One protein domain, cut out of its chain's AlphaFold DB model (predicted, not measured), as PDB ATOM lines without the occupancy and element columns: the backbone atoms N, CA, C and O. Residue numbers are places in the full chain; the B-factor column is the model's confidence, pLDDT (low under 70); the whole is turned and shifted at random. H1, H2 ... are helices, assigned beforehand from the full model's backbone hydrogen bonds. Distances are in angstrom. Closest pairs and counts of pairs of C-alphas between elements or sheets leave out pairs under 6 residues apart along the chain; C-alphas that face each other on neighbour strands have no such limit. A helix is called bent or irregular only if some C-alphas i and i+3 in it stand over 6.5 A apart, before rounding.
ATOM      1  N   GLY A  45      -0.558  44.372 -37.321       94.81
ATOM      2  CA  GLY A  45       0.598  43.486 -37.382       94.81
ATOM      3  C   GLY A  45       1.847  44.177 -36.852       94.81
ATOM      4  O   GLY A  45       2.526  43.629 -35.987       94.81
ATOM      5  N   VAL A  46       2.091  45.412 -37.300       95.25
ATOM      6  CA  VAL A  46       3.197  46.241 -36.801       95.25
ATOM      7  C   VAL A  46       3.045  46.497 -35.305       95.25
ATOM      8  O   VAL A  46       3.990  46.291 -34.554       95.25
ATOM      9  N   PHE A  47       1.853  46.880 -34.838       94.88
ATOM     10  CA  PHE A  47       1.624  47.161 -33.420       94.88
ATOM     11  C   PHE A  47       1.902  45.948 -32.520       94.88
ATOM     12  O   PHE A  47       2.591  46.078 -31.510       94.88
ATOM     13  N   LEU A  48       1.401  44.763 -32.885       93.56
ATOM     14  CA  LEU A  48       1.632  43.540 -32.111       93.56
ATOM     15  C   LEU A  48       3.094  43.089 -32.161       93.56
ATOM     16  O   LEU A  48       3.617  42.635 -31.143       93.56
ATOM     17  N   ALA A  49       3.755  43.234 -33.314       94.88
ATOM     18  CA  ALA A  49       5.180  42.950 -33.446       94.88
ATOM     19  C   ALA A  49       6.012  43.865 -32.539       94.88
ATOM     20  O   ALA A  49       6.878  43.382 -31.816       94.88
ATOM     21  N   GLU A  50       5.696  45.162 -32.496       94.06
ATOM     22  CA  GLU A  50       6.370  46.095 -31.597       94.06
ATOM     23  C   GLU A  50       6.127  45.739 -30.129       94.06
ATOM     24  O   GLU A  50       7.090  45.611 -29.377       94.06
ATOM     25  N   LEU A  51       4.881  45.470 -29.714       91.56
ATOM     26  CA  LEU A  51       4.592  45.024 -28.342       91.56
ATOM     27  C   LEU A  51       5.348  43.742 -27.964       91.56
ATOM     28  O   LEU A  51       5.774  43.606 -26.815       91.56
ATOM     29  N   ALA A  52       5.524  42.813 -28.906       90.19
ATOM     30  CA  ALA A  52       6.340  41.620 -28.706       90.19
ATOM     31  C   ALA A  52       7.821  41.985 -28.518       90.19
ATOM     32  O   ALA A  52       8.436  41.535 -27.554       90.19
ATOM     33  N   ASN A  53       8.367  42.848 -29.381       91.94
ATOM     34  CA  ASN A  53       9.761  43.297 -29.325       91.94
ATOM     35  C   ASN A  53      10.099  43.984 -27.994       91.94
ATOM     36  O   ASN A  53      11.185  43.786 -27.451       91.94
ATOM     37  N   ILE A  54       9.160  44.759 -27.438       89.12
ATOM     38  CA  ILE A  54       9.326  45.418 -26.135       89.12
ATOM     39  C   ILE A  54       8.855  44.567 -24.941       89.12
ATOM     40  O   ILE A  54       8.766  45.081 -23.822       89.12
ATOM     41  N   ASN A  55       8.579  43.274 -25.157       86.00
ATOM     42  CA  ASN A  55       8.136  42.307 -24.145       86.00
ATOM     43  C   ASN A  55       6.931  42.798 -23.318       86.00
ATOM     44  O   ASN A  55       6.907  42.675 -22.093       86.00
ATOM     45  N   LYS A  56       5.940  43.403 -23.984       86.69
ATOM     46  CA  LYS A  56       4.691  43.895 -23.368       86.69
ATOM     47  C   LYS A  56       3.473  43.032 -23.673       86.69
ATOM     48  O   LYS A  56       2.379  43.353 -23.217       86.69
ATOM     49  N   LEU A  57       3.634  41.960 -24.446       83.31
ATOM     50  CA  LEU A  57       2.574  40.970 -24.605       83.31
ATOM     51  C   LEU A  57       2.456  40.103 -23.341       83.31
ATOM     52  O   LEU A  57       3.468  39.865 -22.679       83.31
ATOM     53  N   PRO A  58       1.249  39.609 -23.006       74.69
ATOM     54  CA  PRO A  58       1.060  38.732 -21.860       74.69
ATOM     55  C   PRO A  58       1.917  37.471 -21.991       74.69
ATOM     56  O   PRO A  58       1.747  36.675 -22.918       74.69
ATOM     57  N   SER A  59       2.832  37.274 -21.048       71.31
ATOM     58  CA  SER A  59       3.558  36.014 -20.908       71.31
ATOM     59  C   SER A  59       2.591  34.926 -20.453       71.31
ATOM     60  O   SER A  59       1.732  35.180 -19.609       71.31
ATOM     61  N   ARG A  60       2.740  33.699 -20.964       68.88
ATOM     62  CA  ARG A  60       2.013  32.551 -20.406       68.88
ATOM     63  C   ARG A  60       2.511  32.316 -18.976       68.88
ATOM     64  O   ARG A  60       3.698  32.025 -18.820       68.88
ATOM     65  N   PRO A  61       1.660  32.449 -17.946       69.12
ATOM     66  CA  PRO A  61       2.053  32.118 -16.587       69.12
ATOM     67  C   PRO A  61       2.355  30.621 -16.494       69.12
ATOM     68  O   PRO A  61       1.728  29.807 -17.174       69.12
ATOM     69  N   ASN A  62       3.288  30.249 -15.618       76.88
ATOM     70  CA  ASN A  62       3.419  28.857 -15.213       76.88
ATOM     71  C   ASN A  62       2.264  28.528 -14.266       76.88
ATOM     72  O   ASN A  62       2.100  29.176 -13.228       76.88
ATOM     73  N   TYR A  63       1.468  27.539 -14.650       77.38
ATOM     74  CA  TYR A  63       0.331  27.069 -13.874       77.38
ATOM     75  C   TYR A  63       0.658  25.743 -13.194       77.38
ATOM     76  O   TYR A  63       1.248  24.853 -13.822       77.38
ATOM     77  N   THR A  64       0.232  25.581 -11.944       83.19
ATOM     78  CA  THR A  64       0.159  24.248 -11.331       83.19
ATOM     79  C   THR A  64      -0.896  23.398 -12.050       83.19
ATOM     80  O   THR A  64      -1.593  23.874 -12.956       83.19
ATOM     81  N   ASP A  65      -0.972  22.109 -11.733       82.62
ATOM     82  CA  ASP A  65      -2.028  21.254 -12.285       82.62
ATOM     83  C   ASP A  65      -3.407  21.718 -11.774       82.62
ATOM     84  O   ASP A  65      -4.333  21.871 -12.565       82.62
ATOM     85  N   GLU A  66      -3.508  22.106 -10.500       77.38
ATOM     86  CA  GLU A  66      -4.745  22.607  -9.888       77.38
ATOM     87  C   GLU A  66      -5.205  23.939 -10.494       77.38
ATOM     88  O   GLU A  66      -6.393  24.146 -10.719       77.38
ATOM     89  N   GLU A  67      -4.276  24.852 -10.790       74.31
ATOM     90  CA  GLU A  67      -4.595  26.120 -11.453       74.31
ATOM     91  C   GLU A  67      -5.013  25.921 -12.911       74.31
ATOM     92  O   GLU A  67      -5.853  26.663 -13.414       74.31
ATOM     93  N   ARG A  68      -4.444  24.923 -13.603       76.50
ATOM     94  CA  ARG A  68      -4.897  24.549 -14.949       76.50
ATOM     95  C   ARG A  68      -6.313  24.014 -14.907       76.50
ATOM     96  O   ARG A  68      -7.138  24.471 -15.693       76.50
ATOM     97  N   ASP A  69      -6.600  23.111 -13.979       72.44
ATOM     98  CA  ASP A  69      -7.943  22.572 -13.795       72.44
ATOM     99  C   ASP A  69      -8.933  23.691 -13.435       72.44
ATOM    100  O   ASP A  69      -9.992  23.803 -14.053       72.44
ATOM    101  N   ALA A  70      -8.554  24.603 -12.533       66.81
ATOM    102  CA  ALA A  70      -9.359  25.768 -12.171       66.81
ATOM    103  C   ALA A  70      -9.587  26.727 -13.349       66.81
ATOM    104  O   ALA A  70     -10.690  27.242 -13.497       66.81
ATOM    105  N   ALA A  71      -8.599  26.927 -14.224       64.88
ATOM    106  CA  ALA A  71      -8.722  27.764 -15.419       64.88
ATOM    107  C   ALA A  71      -9.582  27.119 -16.511       64.88
ATOM    108  O   ALA A  71     -10.317  27.812 -17.214       64.88
ATOM    109  N   HIS A  72      -9.497  25.792 -16.649       63.31
ATOM    110  CA  HIS A  72     -10.368  25.013 -17.524       63.31
ATOM    111  C   HIS A  72     -11.824  25.048 -17.053       63.31
ATOM    112  O   HIS A  72     -12.730  25.019 -17.885       63.31
ATOM    113  N   MET A  73     -12.046  25.126 -15.739       60.41
ATOM    114  CA  MET A  73     -13.380  25.211 -15.140       60.41
ATOM    115  C   MET A  73     -13.927  26.641 -15.094       60.41
ATOM    116  O   MET A  73     -15.105  26.854 -15.357       60.41
ATOM    117  N   ASN A  74     -13.091  27.620 -14.756       62.16
ATOM    118  CA  ASN A  74     -13.428  29.031 -14.699       62.16
ATOM    119  C   ASN A  74     -12.212  29.872 -15.133       62.16
ATOM    120  O   ASN A  74     -11.292  30.060 -14.332       62.16
ATOM    121  N   PRO A  75     -12.200  30.444 -16.347       62.78
ATOM    122  CA  PRO A  75     -11.087  31.279 -16.795       62.78
ATOM    123  C   PRO A  75     -10.905  32.556 -15.952       62.78
ATOM    124  O   PRO A  75      -9.794  33.082 -15.887       62.78
ATOM    125  N   GLU A  76     -11.941  33.028 -15.250       64.38
ATOM    126  CA  GLU A  76     -11.851  34.176 -14.332       64.38
ATOM    127  C   GLU A  76     -11.150  33.826 -13.015       64.38
ATOM    128  O   GLU A  76     -10.670  34.721 -12.322       64.38
ATOM    129  N   SER A  77     -11.007  32.537 -12.680       65.12
ATOM    130  CA  SER A  77     -10.321  32.111 -11.450       65.12
ATOM    131  C   SER A  77      -8.848  32.532 -11.419       65.12
ATOM    132  O   SER A  77      -8.266  32.706 -10.350       65.12
ATOM    133  N   LEU A  78      -8.256  32.767 -12.594       66.06
ATOM    134  CA  LEU A  78      -6.892  33.258 -12.748       66.06
ATOM    135  C   LEU A  78      -6.785  34.781 -12.872       66.06
ATOM    136  O   LEU A  78      -5.674  35.291 -13.021       66.06
ATOM    137  N   PHE A  79      -7.894  35.523 -12.823       67.31
ATOM    138  CA  PHE A  79      -7.891  36.972 -13.033       67.31
ATOM    139  C   PHE A  79      -6.912  37.688 -12.094       67.31
ATOM    140  O   PHE A  79      -6.104  38.493 -12.553       67.31
ATOM    141  N   GLN A  80      -6.895  37.315 -10.809       66.88
ATOM    142  CA  GLN A  80      -5.953  37.870  -9.834       66.88
ATOM    143  C   GLN A  80      -4.493  37.582 -10.214       66.88
ATOM    144  O   GLN A  80      -3.656  38.477 -10.197       66.88
ATOM    145  N   LYS A  81      -4.199  36.358 -10.666       69.12
ATOM    146  CA  LYS A  81      -2.851  35.966 -11.095       69.12
ATOM    147  C   LYS A  81      -2.371  36.775 -12.301       69.12
ATOM    148  O   LYS A  81      -1.181  37.049 -12.403       69.12
ATOM    149  N   PHE A  82      -3.277  37.182 -13.195       69.44
ATOM    150  CA  PHE A  82      -2.953  38.102 -14.286       69.44
ATOM    151  C   PHE A  82      -2.774  39.550 -13.814       69.44
ATOM    152  O   PHE A  82      -1.910  40.239 -14.355       69.44
ATOM    153  N   GLN A  83      -3.529  40.010 -12.809       68.12
ATOM    154  CA  GLN A  83      -3.319  41.332 -12.199       68.12
ATOM    155  C   GLN A  83      -1.958  41.447 -11.506       68.12
ATOM    156  O   GLN A  83      -1.337  42.509 -11.536       68.12
ATOM    157  N   ASP A  84      -1.476  40.349 -10.930       69.88
ATOM    158  CA  ASP A  84      -0.191  40.309 -10.231       69.88
ATOM    159  C   ASP A  84       1.012  40.363 -11.200       69.88
ATOM    160  O   ASP A  84       2.146  40.622 -10.782       69.88
ATOM    161  N   ILE A  85       0.795  40.168 -12.511       72.44
ATOM    162  CA  ILE A  85       1.844  40.311 -13.530       72.44
ATOM    163  C   ILE A  85       2.134  41.797 -13.747       72.44
ATOM    164  O   ILE A  85       1.478  42.491 -14.525       72.44
ATOM    165  N   GLY A  97       0.661  58.948 -30.326       91.88
ATOM    166  CA  GLY A  97       1.021  57.532 -30.413       91.88
ATOM    167  C   GLY A  97       0.397  56.713 -29.286       91.88
ATOM    168  O   GLY A  97      -0.232  55.696 -29.556       91.88
ATOM    169  N   THR A  98       0.478  57.199 -28.043       92.69
ATOM    170  CA  THR A  98      -0.130  56.549 -26.872       92.69
ATOM    171  C   THR A  98      -1.650  56.494 -26.980       92.69
ATOM    172  O   THR A  98      -2.239  55.449 -26.718       92.69
ATOM    173  N   GLN A  99      -2.297  57.579 -27.418       92.38
ATOM    174  CA  GLN A  99      -3.742  57.592 -27.654       92.38
ATOM    175  C   GLN A  99      -4.149  56.502 -28.658       92.38
ATOM    176  O   GLN A  99      -5.056  55.721 -28.381       92.38
ATOM    177  N   LEU A 100      -3.457  56.419 -29.801       93.56
ATOM    178  CA  LEU A 100      -3.731  55.406 -30.821       93.56
ATOM    179  C   LEU A 100      -3.436  53.987 -30.324       93.56
ATOM    180  O   LEU A 100      -4.207  53.077 -30.616       93.56
ATOM    181  N   ALA A 101      -2.358  53.795 -29.562       93.56
ATOM    182  CA  ALA A 101      -1.999  52.507 -28.979       93.56
ATOM    183  C   ALA A 101      -3.061  52.017 -27.984       93.56
ATOM    184  O   ALA A 101      -3.459  50.857 -28.055       93.56
ATOM    185  N   LEU A 102      -3.571  52.901 -27.115       94.12
ATOM    186  CA  LEU A 102      -4.660  52.590 -26.182       94.12
ATOM    187  C   LEU A 102      -5.944  52.200 -26.921       94.12
ATOM    188  O   LEU A 102      -6.569  51.196 -26.587       94.12
ATOM    189  N   THR A 103      -6.314  52.943 -27.966       92.94
ATOM    190  CA  THR A 103      -7.455  52.568 -28.811       92.94
ATOM    191  C   THR A 103      -7.228  51.213 -29.481       92.94
ATOM    192  O   THR A 103      -8.130  50.381 -29.512       92.94
ATOM    193  N   LYS A 104      -6.021  50.963 -30.001       94.81
ATOM    194  CA  LYS A 104      -5.712  49.740 -30.742       94.81
ATOM    195  C   LYS A 104      -5.699  48.498 -29.856       94.81
ATOM    196  O   LYS A 104      -6.232  47.466 -30.260       94.81
ATOM    197  N   ILE A 105      -5.119  48.582 -28.658       92.25
ATOM    198  CA  ILE A 105      -5.119  47.452 -27.724       92.25
ATOM    199  C   ILE A 105      -6.532  47.159 -27.216       92.25
ATOM    200  O   ILE A 105      -6.901  45.994 -27.127       92.25
ATOM    201  N   TRP A 106      -7.353  48.189 -26.978       93.06
ATOM    202  CA  TRP A 106      -8.753  48.006 -26.594       93.06
ATOM    203  C   TRP A 106      -9.549  47.248 -27.665       93.06
ATOM    204  O   TRP A 106     -10.198  46.257 -27.352       93.06
ATOM    205  N   GLN A 107      -9.398  47.622 -28.940       93.88
ATOM    206  CA  GLN A 107     -10.001  46.885 -30.062       93.88
ATOM    207  C   GLN A 107      -9.567  45.413 -30.093       93.88
ATOM    208  O   GLN A 107     -10.367  44.525 -30.392       93.88
ATOM    209  N   GLN A 108      -8.300  45.131 -29.776       92.75
ATOM    210  CA  GLN A 108      -7.801  43.759 -29.725       92.75
ATOM    211  C   GLN A 108      -8.384  42.976 -28.538       92.75
ATOM    212  O   GLN A 108      -8.668  41.784 -28.683       92.75
ATOM    213  N   ILE A 109      -8.587  43.628 -27.388       88.44
ATOM    214  CA  ILE A 109      -9.262  43.043 -26.219       88.44
ATOM    215  C   ILE A 109     -10.709  42.698 -26.576       88.44
ATOM    216  O   ILE A 109     -11.111  41.552 -26.388       88.44
ATOM    217  N   GLU A 110     -11.460  43.629 -27.169       91.12
ATOM    218  CA  GLU A 110     -12.845  43.402 -27.609       91.12
ATOM    219  C   GLU A 110     -12.941  42.257 -28.625       91.12
ATOM    220  O   GLU A 110     -13.772  41.365 -28.478       91.12
ATOM    221  N   SER A 111     -12.048  42.222 -29.621       91.75
ATOM    222  CA  SER A 111     -12.011  41.130 -30.601       91.75
ATOM    223  C   SER A 111     -11.690  39.778 -29.957       91.75
ATOM    224  O   SER A 111     -12.240  38.756 -30.368       91.75
ATOM    225  N   SER A 112     -10.800  39.757 -28.964       87.00
ATOM    226  CA  SER A 112     -10.450  38.531 -28.237       87.00
ATOM    227  C   SER A 112     -11.619  38.063 -27.368       87.00
ATOM    228  O   SER A 112     -11.940  36.876 -27.356       87.00
ATOM    229  N   TYR A 113     -12.306  39.000 -26.711       87.50
ATOM    230  CA  TYR A 113     -13.505  38.734 -25.924       87.50
ATOM    231  C   TYR A 113     -14.650  38.199 -26.795       87.50
ATOM    232  O   TYR A 113     -15.239  37.176 -26.465       87.50
ATOM    233  N   ALA A 114     -14.904  38.796 -27.962       87.50
ATOM    234  CA  ALA A 114     -15.896  38.295 -28.916       87.50
ATOM    235  C   ALA A 114     -15.568  36.869 -29.399       87.50
ATOM    236  O   ALA A 114     -16.450  36.015 -29.489       87.50
ATOM    237  N   SER A 115     -14.287  36.575 -29.659       86.81
ATOM    238  CA  SER A 115     -13.845  35.219 -30.006       86.81
ATOM    239  C   SER A 115     -14.100  34.222 -28.872       86.81
ATOM    240  O   SER A 115     -14.508  33.086 -29.132       86.81
ATOM    241  N   PHE A 116     -13.871  34.631 -27.622       84.75
ATOM    242  CA  PHE A 116     -14.188  33.826 -26.447       84.75
ATOM    243  C   PHE A 116     -15.696  33.572 -26.339       84.75
ATOM    244  O   PHE A 116     -16.101  32.416 -26.282       84.75
ATOM    245  N   MET A 117     -16.526  34.616 -26.409       83.88
ATOM    246  CA  MET A 117     -17.990  34.515 -26.316       83.88
ATOM    247  C   MET A 117     -18.589  33.616 -27.404       83.88
ATOM    248  O   MET A 117     -19.524  32.857 -27.141       83.88
ATOM    249  N   ASN A 118     -18.010  33.652 -28.606       83.69
ATOM    250  CA  ASN A 118     -18.350  32.753 -29.701       83.69
ATOM    251  C   ASN A 118     -17.961  31.297 -29.391       83.69
ATOM    252  O   ASN A 118     -18.779  30.396 -29.543       83.69
ATOM    253  N   THR A 119     -16.733  31.062 -28.915       80.81
ATOM    254  CA  THR A 119     -16.225  29.710 -28.600       80.81
ATOM    255  C   THR A 119     -16.958  29.081 -27.412       80.81
ATOM    256  O   THR A 119     -17.230  27.883 -27.412       80.81
ATOM    257  N   ALA A 120     -17.320  29.893 -26.420       79.31
ATOM    258  CA  ALA A 120     -18.082  29.492 -25.243       79.31
ATOM    259  C   ALA A 120     -19.598  29.363 -25.511       79.31
ATOM    260  O   ALA A 120     -20.351  29.036 -24.600       79.31
ATOM    261  N   ASN A 121     -20.059  29.602 -26.747       81.06
ATOM    262  CA  ASN A 121     -21.470  29.565 -27.155       81.06
ATOM    263  C   ASN A 121     -22.402  30.538 -26.406       81.06
ATOM    264  O   ASN A 121     -23.623  30.361 -26.432       81.06
ATOM    265  N   PHE A 122     -21.861  31.592 -25.793       84.00
ATOM    266  CA  PHE A 122     -22.673  32.676 -25.242       84.00
ATOM    267  C   PHE A 122     -23.253  33.551 -26.355       84.00
ATOM    268  O   PHE A 122     -24.445  33.853 -26.358       84.00
ATOM    269  N   GLU A 123     -22.419  33.899 -27.336       87.69
ATOM    270  CA  GLU A 123     -22.797  34.686 -28.513       87.69
ATOM    271  C   GLU A 123     -22.219  34.035 -29.777       87.69
ATOM    272  O   GLU A 123     -21.245  34.521 -30.358       87.69
ATOM    273  N   PRO A 124     -22.766  32.880 -30.195       87.12
ATOM    274  CA  PRO A 124     -22.216  32.143 -31.314       87.12
ATOM    275  C   PRO A 124     -22.484  32.889 -32.631       87.12
ATOM    276  O   PRO A 124     -23.618  33.224 -32.970       87.12
ATOM    277  N   SER A 125     -21.420  33.116 -33.396       89.00
ATOM    278  CA  SER A 125     -21.440  33.744 -34.726       89.00
ATOM    279  C   SER A 125     -22.207  32.918 -35.762       89.00
ATOM    280  O   SER A 125     -22.811  33.468 -36.682       89.00
ATOM    281  N   ILE A 126     -22.208  31.594 -35.597       88.00
ATOM    282  CA  ILE A 126     -23.021  30.658 -36.370       88.00
ATOM    283  C   ILE A 126     -24.187  30.221 -35.477       88.00
ATOM    284  O   ILE A 126     -23.942  29.803 -34.346       88.00
ATOM    285  N   PRO A 127     -25.448  30.274 -35.941       87.81
ATOM    286  CA  PRO A 127     -26.588  29.860 -35.130       87.81
ATOM    287  C   PRO A 127     -26.457  28.411 -34.644       87.81
ATOM    288  O   PRO A 127     -26.378  27.486 -35.450       87.81
ATOM    289  N   HIS A 128     -26.486  28.217 -33.325       79.06
ATOM    290  CA  HIS A 128     -26.514  26.897 -32.698       79.06
ATOM    291  C   HIS A 128     -27.866  26.684 -32.002       79.06
ATOM    292  O   HIS A 128     -28.258  27.497 -31.157       79.06
ATOM    293  N   PRO A 129     -28.615  25.618 -32.338       84.62
ATOM    294  CA  PRO A 129     -29.883  25.337 -31.686       84.62
ATOM    295  C   PRO A 129     -29.633  24.811 -30.266       84.62
ATOM    296  O   PRO A 129     -29.301  23.646 -30.073       84.62
ATOM    297  N   LEU A 130     -29.810  25.679 -29.267       82.69
ATOM    298  CA  LEU A 130     -29.806  25.305 -27.852       82.69
ATOM    299  C   LEU A 130     -31.239  25.204 -27.327       82.69
ATOM    300  O   LEU A 130     -32.046  26.124 -27.515       82.69
ATOM    301  N   THR A 131     -31.532  24.111 -26.626       88.38
ATOM    302  CA  THR A 131     -32.771  23.953 -25.849       88.38
ATOM    303  C   THR A 131     -32.834  24.972 -24.708       88.38
ATOM    304  O   THR A 131     -31.837  25.603 -24.343       88.38
ATOM    305  N   ILE A 132     -34.019  25.170 -24.130       87.06
ATOM    306  CA  ILE A 132     -34.201  26.122 -23.024       87.06
ATOM    307  C   ILE A 132     -33.423  25.657 -21.786       87.06
ATOM    308  O   ILE A 132     -32.870  26.486 -21.064       87.06
ATOM    309  N   GLU A 133     -33.354  24.350 -21.560       85.06
ATOM    310  CA  GLU A 133     -32.636  23.709 -20.462       85.06
ATOM    311  C   GLU A 133     -31.133  23.980 -20.584       85.06
ATOM    312  O   GLU A 133     -30.543  24.551 -19.670       85.06
ATOM    313  N   GLN A 134     -30.554  23.734 -21.765       80.88
ATOM    314  CA  GLN A 134     -29.147  24.039 -22.052       80.88
ATOM    315  C   GLN A 134     -28.828  25.531 -21.885       80.88
ATOM    316  O   GLN A 134     -27.788  25.892 -21.342       80.88
ATOM    317  N   LYS A 135     -29.739  26.430 -22.288       82.19
ATOM    318  CA  LYS A 135     -29.562  27.871 -22.051       82.19
ATOM    319  C   LYS A 135     -29.573  28.217 -20.558       82.19
ATOM    320  O   LYS A 135     -28.819  29.076 -20.125       82.19
ATOM    321  N   ARG A 136     -30.403  27.571 -19.741       81.38
ATOM    322  CA  ARG A 136     -30.429  27.823 -18.286       81.38
ATOM    323  C   ARG A 136     -29.189  27.307 -17.556       81.38
ATOM    324  O   ARG A 136     -28.932  27.761 -16.440       81.38
ATOM    325  N   GLU A 137     -28.494  26.338 -18.138       76.75
ATOM    326  CA  GLU A 137     -27.233  25.804 -17.622       76.75
ATOM    327  C   GLU A 137     -26.041  26.672 -18.035       76.75
ATOM    328  O   GLU A 137     -25.202  26.973 -17.188       76.75
ATOM    329  N   ALA A 138     -26.012  27.120 -19.294       74.69
ATOM    330  CA  ALA A 138     -24.946  27.965 -19.824       74.69
ATOM    331  C   ALA A 138     -25.014  29.403 -19.277       74.69
ATOM    332  O   ALA A 138     -24.018  29.935 -18.798       74.69
ATOM    333  N   PHE A 139     -26.189  30.040 -19.301       84.06
ATOM    334  CA  PHE A 139     -26.352  31.446 -18.921       84.06
ATOM    335  C   PHE A 139     -26.714  31.573 -17.436       84.06
ATOM    336  O   PHE A 139     -27.887  31.533 -17.053       84.06
ATOM    337  N   SER A 140     -25.691  31.739 -16.598       80.31
ATOM    338  CA  SER A 140     -25.832  31.988 -15.159       80.31
ATOM    339  C   SER A 140     -25.338  33.387 -14.783       80.31
ATOM    340  O   SER A 140     -24.605  34.015 -15.544       80.31
ATOM    341  N   PHE A 141     -25.785  33.900 -13.635       81.06
ATOM    342  CA  PHE A 141     -25.346  35.199 -13.115       81.06
ATOM    343  C   PHE A 141     -24.172  35.035 -12.151       81.06
ATOM    344  O   PHE A 141     -24.143  34.059 -11.396       81.06
ATOM    345  N   THR A 142     -23.247  35.995 -12.161       75.12
ATOM    346  CA  THR A 142     -22.193  36.123 -11.145       75.12
ATOM    347  C   THR A 142     -22.765  36.485  -9.775       75.12
ATOM    348  O   THR A 142     -23.892  36.983  -9.665       75.12
ATOM    349  N   ASP A 143     -21.994  36.198  -8.725       71.62
ATOM    350  CA  ASP A 143     -22.266  36.683  -7.374       71.62
ATOM    351  C   ASP A 143     -21.647  38.085  -7.213       71.62
ATOM    352  O   ASP A 143     -20.428  38.215  -7.282       71.62
ATOM    353  N   PRO A 144     -22.435  39.150  -6.967       69.50
ATOM    354  CA  PRO A 144     -21.892  40.501  -6.796       69.50
ATOM    355  C   PRO A 144     -20.861  40.629  -5.669       69.50
ATOM    356  O   PRO A 144     -20.068  41.570  -5.658       69.50
ATOM    357  N   ALA A 145     -20.877  39.707  -4.701       70.81
ATOM    358  CA  ALA A 145     -19.898  39.676  -3.624       70.81
ATOM    359  C   ALA A 145     -18.513  39.175  -4.075       70.81
ATOM    360  O   ALA A 145     -17.534  39.466  -3.388       70.81
ATOM    361  N   SER A 146     -18.405  38.442  -5.193       69.75
ATOM    362  CA  SER A 146     -17.135  37.847  -5.628       69.75
ATOM    363  C   SER A 146     -16.240  38.804  -6.413       69.75
ATOM    364  O   SER A 146     -15.024  38.753  -6.251       69.75
ATOM    365  N   ASP A 147     -16.814  39.670  -7.253       69.06
ATOM    366  CA  ASP A 147     -16.060  40.563  -8.153       69.06
ATOM    367  C   ASP A 147     -16.355  42.063  -7.952       69.06
ATOM    368  O   ASP A 147     -15.658  42.911  -8.512       69.06
ATOM    369  N   GLY A 148     -17.347  42.408  -7.123       72.94
ATOM    370  CA  GLY A 148     -17.739  43.789  -6.843       72.94
ATOM    371  C   GLY A 148     -18.552  44.463  -7.954       72.94
ATOM    372  O   GLY A 148     -18.798  45.670  -7.868       72.94
ATOM    373  N   TYR A 149     -18.990  43.726  -8.979       76.69
ATOM    374  CA  TYR A 149     -19.832  44.242 -10.056       76.69
ATOM    375  C   TYR A 149     -21.315  43.889  -9.846       76.69
ATOM    376  O   TYR A 149     -21.663  42.917  -9.175       76.69
ATOM    377  N   PRO A 150     -22.257  44.673 -10.412       83.12
ATOM    378  CA  PRO A 150     -23.657  44.267 -10.455       83.12
ATOM    379  C   PRO A 150     -23.819  42.930 -11.194       83.12
ATOM    380  O   PRO A 150     -23.060  42.672 -12.121       83.12
ATOM    381  N   PRO A 151     -24.875  42.147 -10.903       83.25
ATOM    382  CA  PRO A 151     -25.086  40.845 -11.530       83.25
ATOM    383  C   PRO A 151     -24.972  40.903 -13.058       83.25
ATOM    384  O   PRO A 151     -25.733  41.645 -13.704       83.25
ATOM    385  N   HIS A 152     -24.043  40.116 -13.600       81.81
ATOM    386  CA  HIS A 152     -23.765  39.962 -15.028       81.81
ATOM    387  C   HIS A 152     -23.581  38.486 -15.396       81.81
ATOM    388  O   HIS A 152     -23.694  37.607 -14.545       81.81
ATOM    389  N   LEU A 153     -23.369  38.203 -16.684       84.12
ATOM    390  CA  LEU A 153     -23.137  36.846 -17.170       84.12
ATOM    391  C   LEU A 153     -21.887  36.257 -16.509       84.12
ATOM    392  O   LEU A 153     -20.830  36.884 -16.522       84.12
ATOM    393  N   ASN A 154     -22.023  35.055 -15.964       80.50
ATOM    394  CA  ASN A 154     -20.922  34.267 -15.441       80.50
ATOM    395  C   ASN A 154     -20.213  33.550 -16.594       80.50
ATOM    396  O   ASN A 154     -20.774  32.647 -17.224       80.50
ATOM    397  N   LEU A 155     -18.971  33.951 -16.856       74.81
ATOM    398  CA  LEU A 155     -18.179  33.438 -17.972       74.81
ATOM    399  C   LEU A 155     -17.584  32.042 -17.702       74.81
ATOM    400  O   LEU A 155     -17.032  31.438 -18.618       74.81
ATOM    401  N   ALA A 156     -17.750  31.491 -16.491       64.50
ATOM    402  CA  ALA A 156     -17.356  30.122 -16.130       64.50
ATOM    403  C   ALA A 156     -18.292  29.026 -16.684       64.50
ATOM    404  O   ALA A 156     -18.006  27.837 -16.564       64.50
ATOM    405  N   GLY A 157     -19.428  29.399 -17.280       54.22
ATOM    406  CA  GLY A 157     -20.179  28.558 -18.219       54.22
ATOM    407  C   GLY A 157     -20.809  27.243 -17.731       54.22
ATOM    408  O   GLY A 157     -21.445  26.598 -18.554       54.22
ATOM    409  N   ASN A 158     -20.714  26.811 -16.466       48.50
ATOM    410  CA  ASN A 158     -21.287  25.518 -16.049       48.50
ATOM    411  C   ASN A 158     -21.935  25.528 -14.659       48.50
ATOM    412  O   ASN A 158     -21.289  25.295 -13.635       48.50
ATOM    413  N   ARG A 159     -23.266  25.658 -14.637       46.97
ATOM    414  CA  ARG A 159     -24.101  25.489 -13.434       46.97
ATOM    415  C   ARG A 159     -23.959  24.106 -12.776       46.97
ATOM    416  O   ARG A 159     -24.022  23.985 -11.560       46.97
ATOM    417  N   ALA A 160     -23.694  23.061 -13.565       45.06
ATOM    418  CA  ALA A 160     -23.469  21.712 -13.041       45.06
ATOM    419  C   ALA A 160     -22.190  21.596 -12.185       45.06
ATOM    420  O   ALA A 160     -22.094  20.692 -11.363       45.06
ATOM    421  N   ILE A 161     -21.227  22.513 -12.348       43.34
ATOM    422  CA  ILE A 161     -19.954  22.518 -11.612       43.34
ATOM    423  C   ILE A 161     -19.994  23.512 -10.441       43.34
ATOM    424  O   ILE A 161     -19.446  23.195  -9.386       43.34
ATOM    425  N   SER A 162     -20.727  24.634 -10.554       41.59
ATOM    426  CA  SER A 162     -20.999  25.520  -9.400       41.59
ATOM    427  C   SER A 162     -21.699  24.788  -8.248       41.59
ATOM    428  O   SER A 162     -21.553  25.158  -7.085       41.59
ATOM    429  N   ASP A 163     -22.437  23.725  -8.575       46.59
ATOM    430  CA  ASP A 163     -23.148  22.890  -7.607       46.59
ATOM    431  C   ASP A 163     -22.307  21.703  -7.082       46.59
ATOM    432  O   ASP A 163     -22.640  21.152  -6.031       46.59
ATOM    433  N   MET A 164     -21.209  21.314  -7.756       44.88
ATOM    434  CA  MET A 164     -20.393  20.134  -7.401       44.88
ATOM    435  C   MET A 164     -19.283  20.403  -6.376       44.88
ATOM    436  O   MET A 164     -18.810  19.459  -5.751       44.88
ATOM    437  N   ASN A 165     -18.907  21.660  -6.142       47.28
ATOM    438  CA  ASN A 165     -18.090  22.069  -4.995       47.28
ATOM    439  C   ASN A 165     -18.457  23.505  -4.610       47.28
ATOM    440  O   ASN A 165     -17.818  24.449  -5.075       47.28
ATOM    441  N   PRO A 166     -19.481  23.711  -3.767       43.84
ATOM    442  CA  PRO A 166     -19.817  25.040  -3.308       43.84
ATOM    443  C   PRO A 166     -18.790  25.423  -2.240       43.84
ATOM    444  O   PRO A 166     -19.014  25.233  -1.047       43.84
ATOM    445  N   GLY A 167     -17.657  25.988  -2.656       46.78
ATOM    446  CA  GLY A 167     -17.075  27.034  -1.822       46.78
ATOM    447  C   GLY A 167     -18.154  28.099  -1.600       46.78
ATOM    448  O   GLY A 167     -18.979  28.324  -2.490       46.78
ATOM    449  N   GLU A 168     -18.179  28.746  -0.434       47.28
ATOM    450  CA  GLU A 168     -19.186  29.765  -0.061       47.28
ATOM    451  C   GLU A 168     -19.379  30.896  -1.099       47.28
ATOM    452  O   GLU A 168     -20.360  31.625  -1.025       47.28
ATOM    453  N   TRP A 169     -18.501  30.995  -2.101       41.53
ATOM    454  CA  TRP A 169     -18.365  32.084  -3.069       41.53
ATOM    455  C   TRP A 169     -18.954  31.822  -4.467       41.53
ATOM    456  O   TRP A 169     -18.695  32.599  -5.380       41.53
ATOM    457  N   GLN A 170     -19.661  30.706  -4.697       43.00
ATOM    458  CA  GLN A 170     -20.022  30.284  -6.070       43.00
ATOM    459  C   GLN A 170     -21.500  29.935  -6.292       43.00
ATOM    460  O   GLN A 170     -21.874  29.472  -7.370       43.00
ATOM    461  N   ARG A 171     -22.375  30.188  -5.314       43.41
ATOM    462  CA  ARG A 171     -23.822  30.014  -5.500       43.41
ATOM    463  C   ARG A 171     -24.460  31.329  -5.926       43.41
ATOM    464  O   ARG A 171     -24.428  32.300  -5.181       43.41
ATOM    465  N   SER A 172     -25.134  31.335  -7.076       43.28
ATOM    466  CA  SER A 172     -26.048  32.428  -7.416       43.28
ATOM    467  C   SER A 172     -27.192  32.448  -6.396       43.28
ATOM    468  O   SER A 172     -28.051  31.566  -6.386       43.28
ATOM    469  N   THR A 173     -27.184  33.438  -5.506       41.84
ATOM    470  CA  THR A 173     -28.218  33.653  -4.480       41.84
ATOM    471  C   THR A 173     -29.433  34.415  -5.017       41.84
ATOM    472  O   THR A 173     -30.416  34.596  -4.299       41.84
ATOM    473  N   MET A 174     -29.404  34.833  -6.286       37.53
ATOM    474  CA  MET A 174     -30.464  35.629  -6.897       37.53
ATOM    475  C   MET A 174     -31.627  34.777  -7.403       37.53
ATOM    476  O   MET A 174     -31.506  33.928  -8.288       37.53
ATOM    477  N   THR A 175     -32.808  35.073  -6.881       43.34
ATOM    478  CA  THR A 175     -34.084  34.540  -7.348       43.34
ATOM    479  C   THR A 175     -34.523  35.217  -8.653       43.34
ATOM    480  O   THR A 175     -34.102  36.323  -8.995       43.34
ATOM    481  N   ARG A 176     -35.445  34.595  -9.404       40.22
ATOM    482  CA  ARG A 176     -36.027  35.170 -10.640       40.22
ATOM    483  C   ARG A 176     -36.690  36.540 -10.419       40.22
ATOM    484  O   ARG A 176     -36.850  37.303 -11.366       40.22
ATOM    485  N   THR A 177     -37.077  36.853  -9.188       46.09
ATOM    486  CA  THR A 177     -37.597  38.160  -8.767       46.09
ATOM    487  C   THR A 177     -36.505  39.218  -8.590       46.09
ATOM    488  O   THR A 177     -36.779  40.390  -8.836       46.09
ATOM    489  N   ASP A 178     -35.265  38.826  -8.284       46.16
ATOM    490  CA  ASP A 178     -34.112  39.738  -8.184       46.16
ATOM    491  C   ASP A 178     -33.609  40.179  -9.568       46.16
ATOM    492  O   ASP A 178     -33.094  41.284  -9.737       46.16
ATOM    493  N   LEU A 179     -33.848  39.353 -10.591       42.81
ATOM    494  CA  LEU A 179     -33.641  39.677 -12.009       42.81
ATOM    495  C   LEU A 179     -34.526  40.828 -12.504       42.81
ATOM    496  O   LEU A 179     -34.112  41.618 -13.349       42.81
ATOM    497  N   PHE A 180     -35.727  40.949 -11.934       42.88
ATOM    498  CA  PHE A 180     -36.658  42.054 -12.163       42.88
ATOM    499  C   PHE A 180     -36.746  42.952 -10.933       42.88
ATOM    500  O   PHE A 180     -37.828  43.448 -10.598       42.88
ATOM    501  N   ASN A 181     -35.623  43.158 -10.236       41.97
ATOM    502  CA  ASN A 181     -35.600  44.069  -9.109       41.97
ATOM    503  C   ASN A 181     -36.109  45.436  -9.585       41.97
ATOM    504  O   ASN A 181     -35.516  46.073 -10.466       41.97
ATOM    505  N   LYS A 182     -37.221  45.880  -8.985       43.25
ATOM    506  CA  LYS A 182     -37.839  47.195  -9.200       43.25
ATOM    507  C   LYS A 182     -36.810  48.325  -9.131       43.25
ATOM    508  O   LYS A 182     -37.061  49.356  -9.727       43.25
TER     509      LYS A 182
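This is residues 45 to 85 and 97 to 182 of the 340 residues of an uncharacterized protein of Pseudocercospora eumusae (UniProt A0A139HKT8). This is a loose, open frame of helices with few contacts: the long helix H4 makes one side, H1 stands across its first part, and H2 and H3 meet at a corner on another side. The short helices H5, H6 and H7 sit among loops at the end away from H1. The printed part has 127 residues with seven named helices, H1 to H7 in order along the chain, and no named strand; the class is all helix. The whole is loose, with a radius of gyration of the C-alphas of 17.7 A, and spans 49 by 35 by 31 A.

Start at H4, residues 97 to 119, which touches no helix. Near it look for H1, residues 45 to 53: the two are close but not clearly touching, with closest C-alphas, those of Phe 47 and Ala 101, 7.8 A apart. Their lines stand about perpendicular, at 80 degrees. H2, residues 65 to 73, and H3, residues 75 to 83, touch, with closest C-alphas at Ala 71 and Ser 77, 6.1 A apart. They run opposite ways at a steep tilt of 59 degrees. H5, residues 132 to 138, and H7, residues 159 to 162, only just touch, with 3 pairs of C-alphas within 8 A; the closest are those of Glu 137 and Arg 159, 5.2 A apart. H2 and H7 are close but not clearly touching, with the closest C-alphas, those of Met 73 and Ile 161, at 7.9 A. H6, residues 144 to 147, touches no helix. H4 is apart from H2, H6 and H7, among others. In H1, H2, H4 and H5 every O i to N i+4 pair is within hydrogen-bond range; in H3 it is 2 of 5, beside 4 of 6 O i to N i+3 pairs, and H6 and H7 are too short for an O i to N i+4 pair.

Find C-alpha 97 at (1.021, 57.532, -30.413); from there H4 runs 32.8 A to C-alpha 119 at (-16.225, 29.710, -28.600). H1 begins at C-alpha 45, (0.598, 43.486, -37.382), and measures 12.2 A. H2 measures 12.4 A and H3 13.5 A; H3 is irregular, with C-alphas 77 and 80 lying 7.4 A apart. H5 measures 10.0 A, H6 6.0 A and H7 5.1 A.

The C-alphas farthest apart, those of Asn 53 and Thr 177, are 51.9 A apart. Residues 86 to 96 are not printed, and C-alphas 85 and 97 lie 24.1 A apart across this cut. The links H1 to H2, H4 to H5 and H6 to H7 are long. Residues 163 to 182 hold no named element. The mean pLDDT of the printed part is 73.5; 47 residues are under 70, among them residues 70 to 84 and 156 to 182.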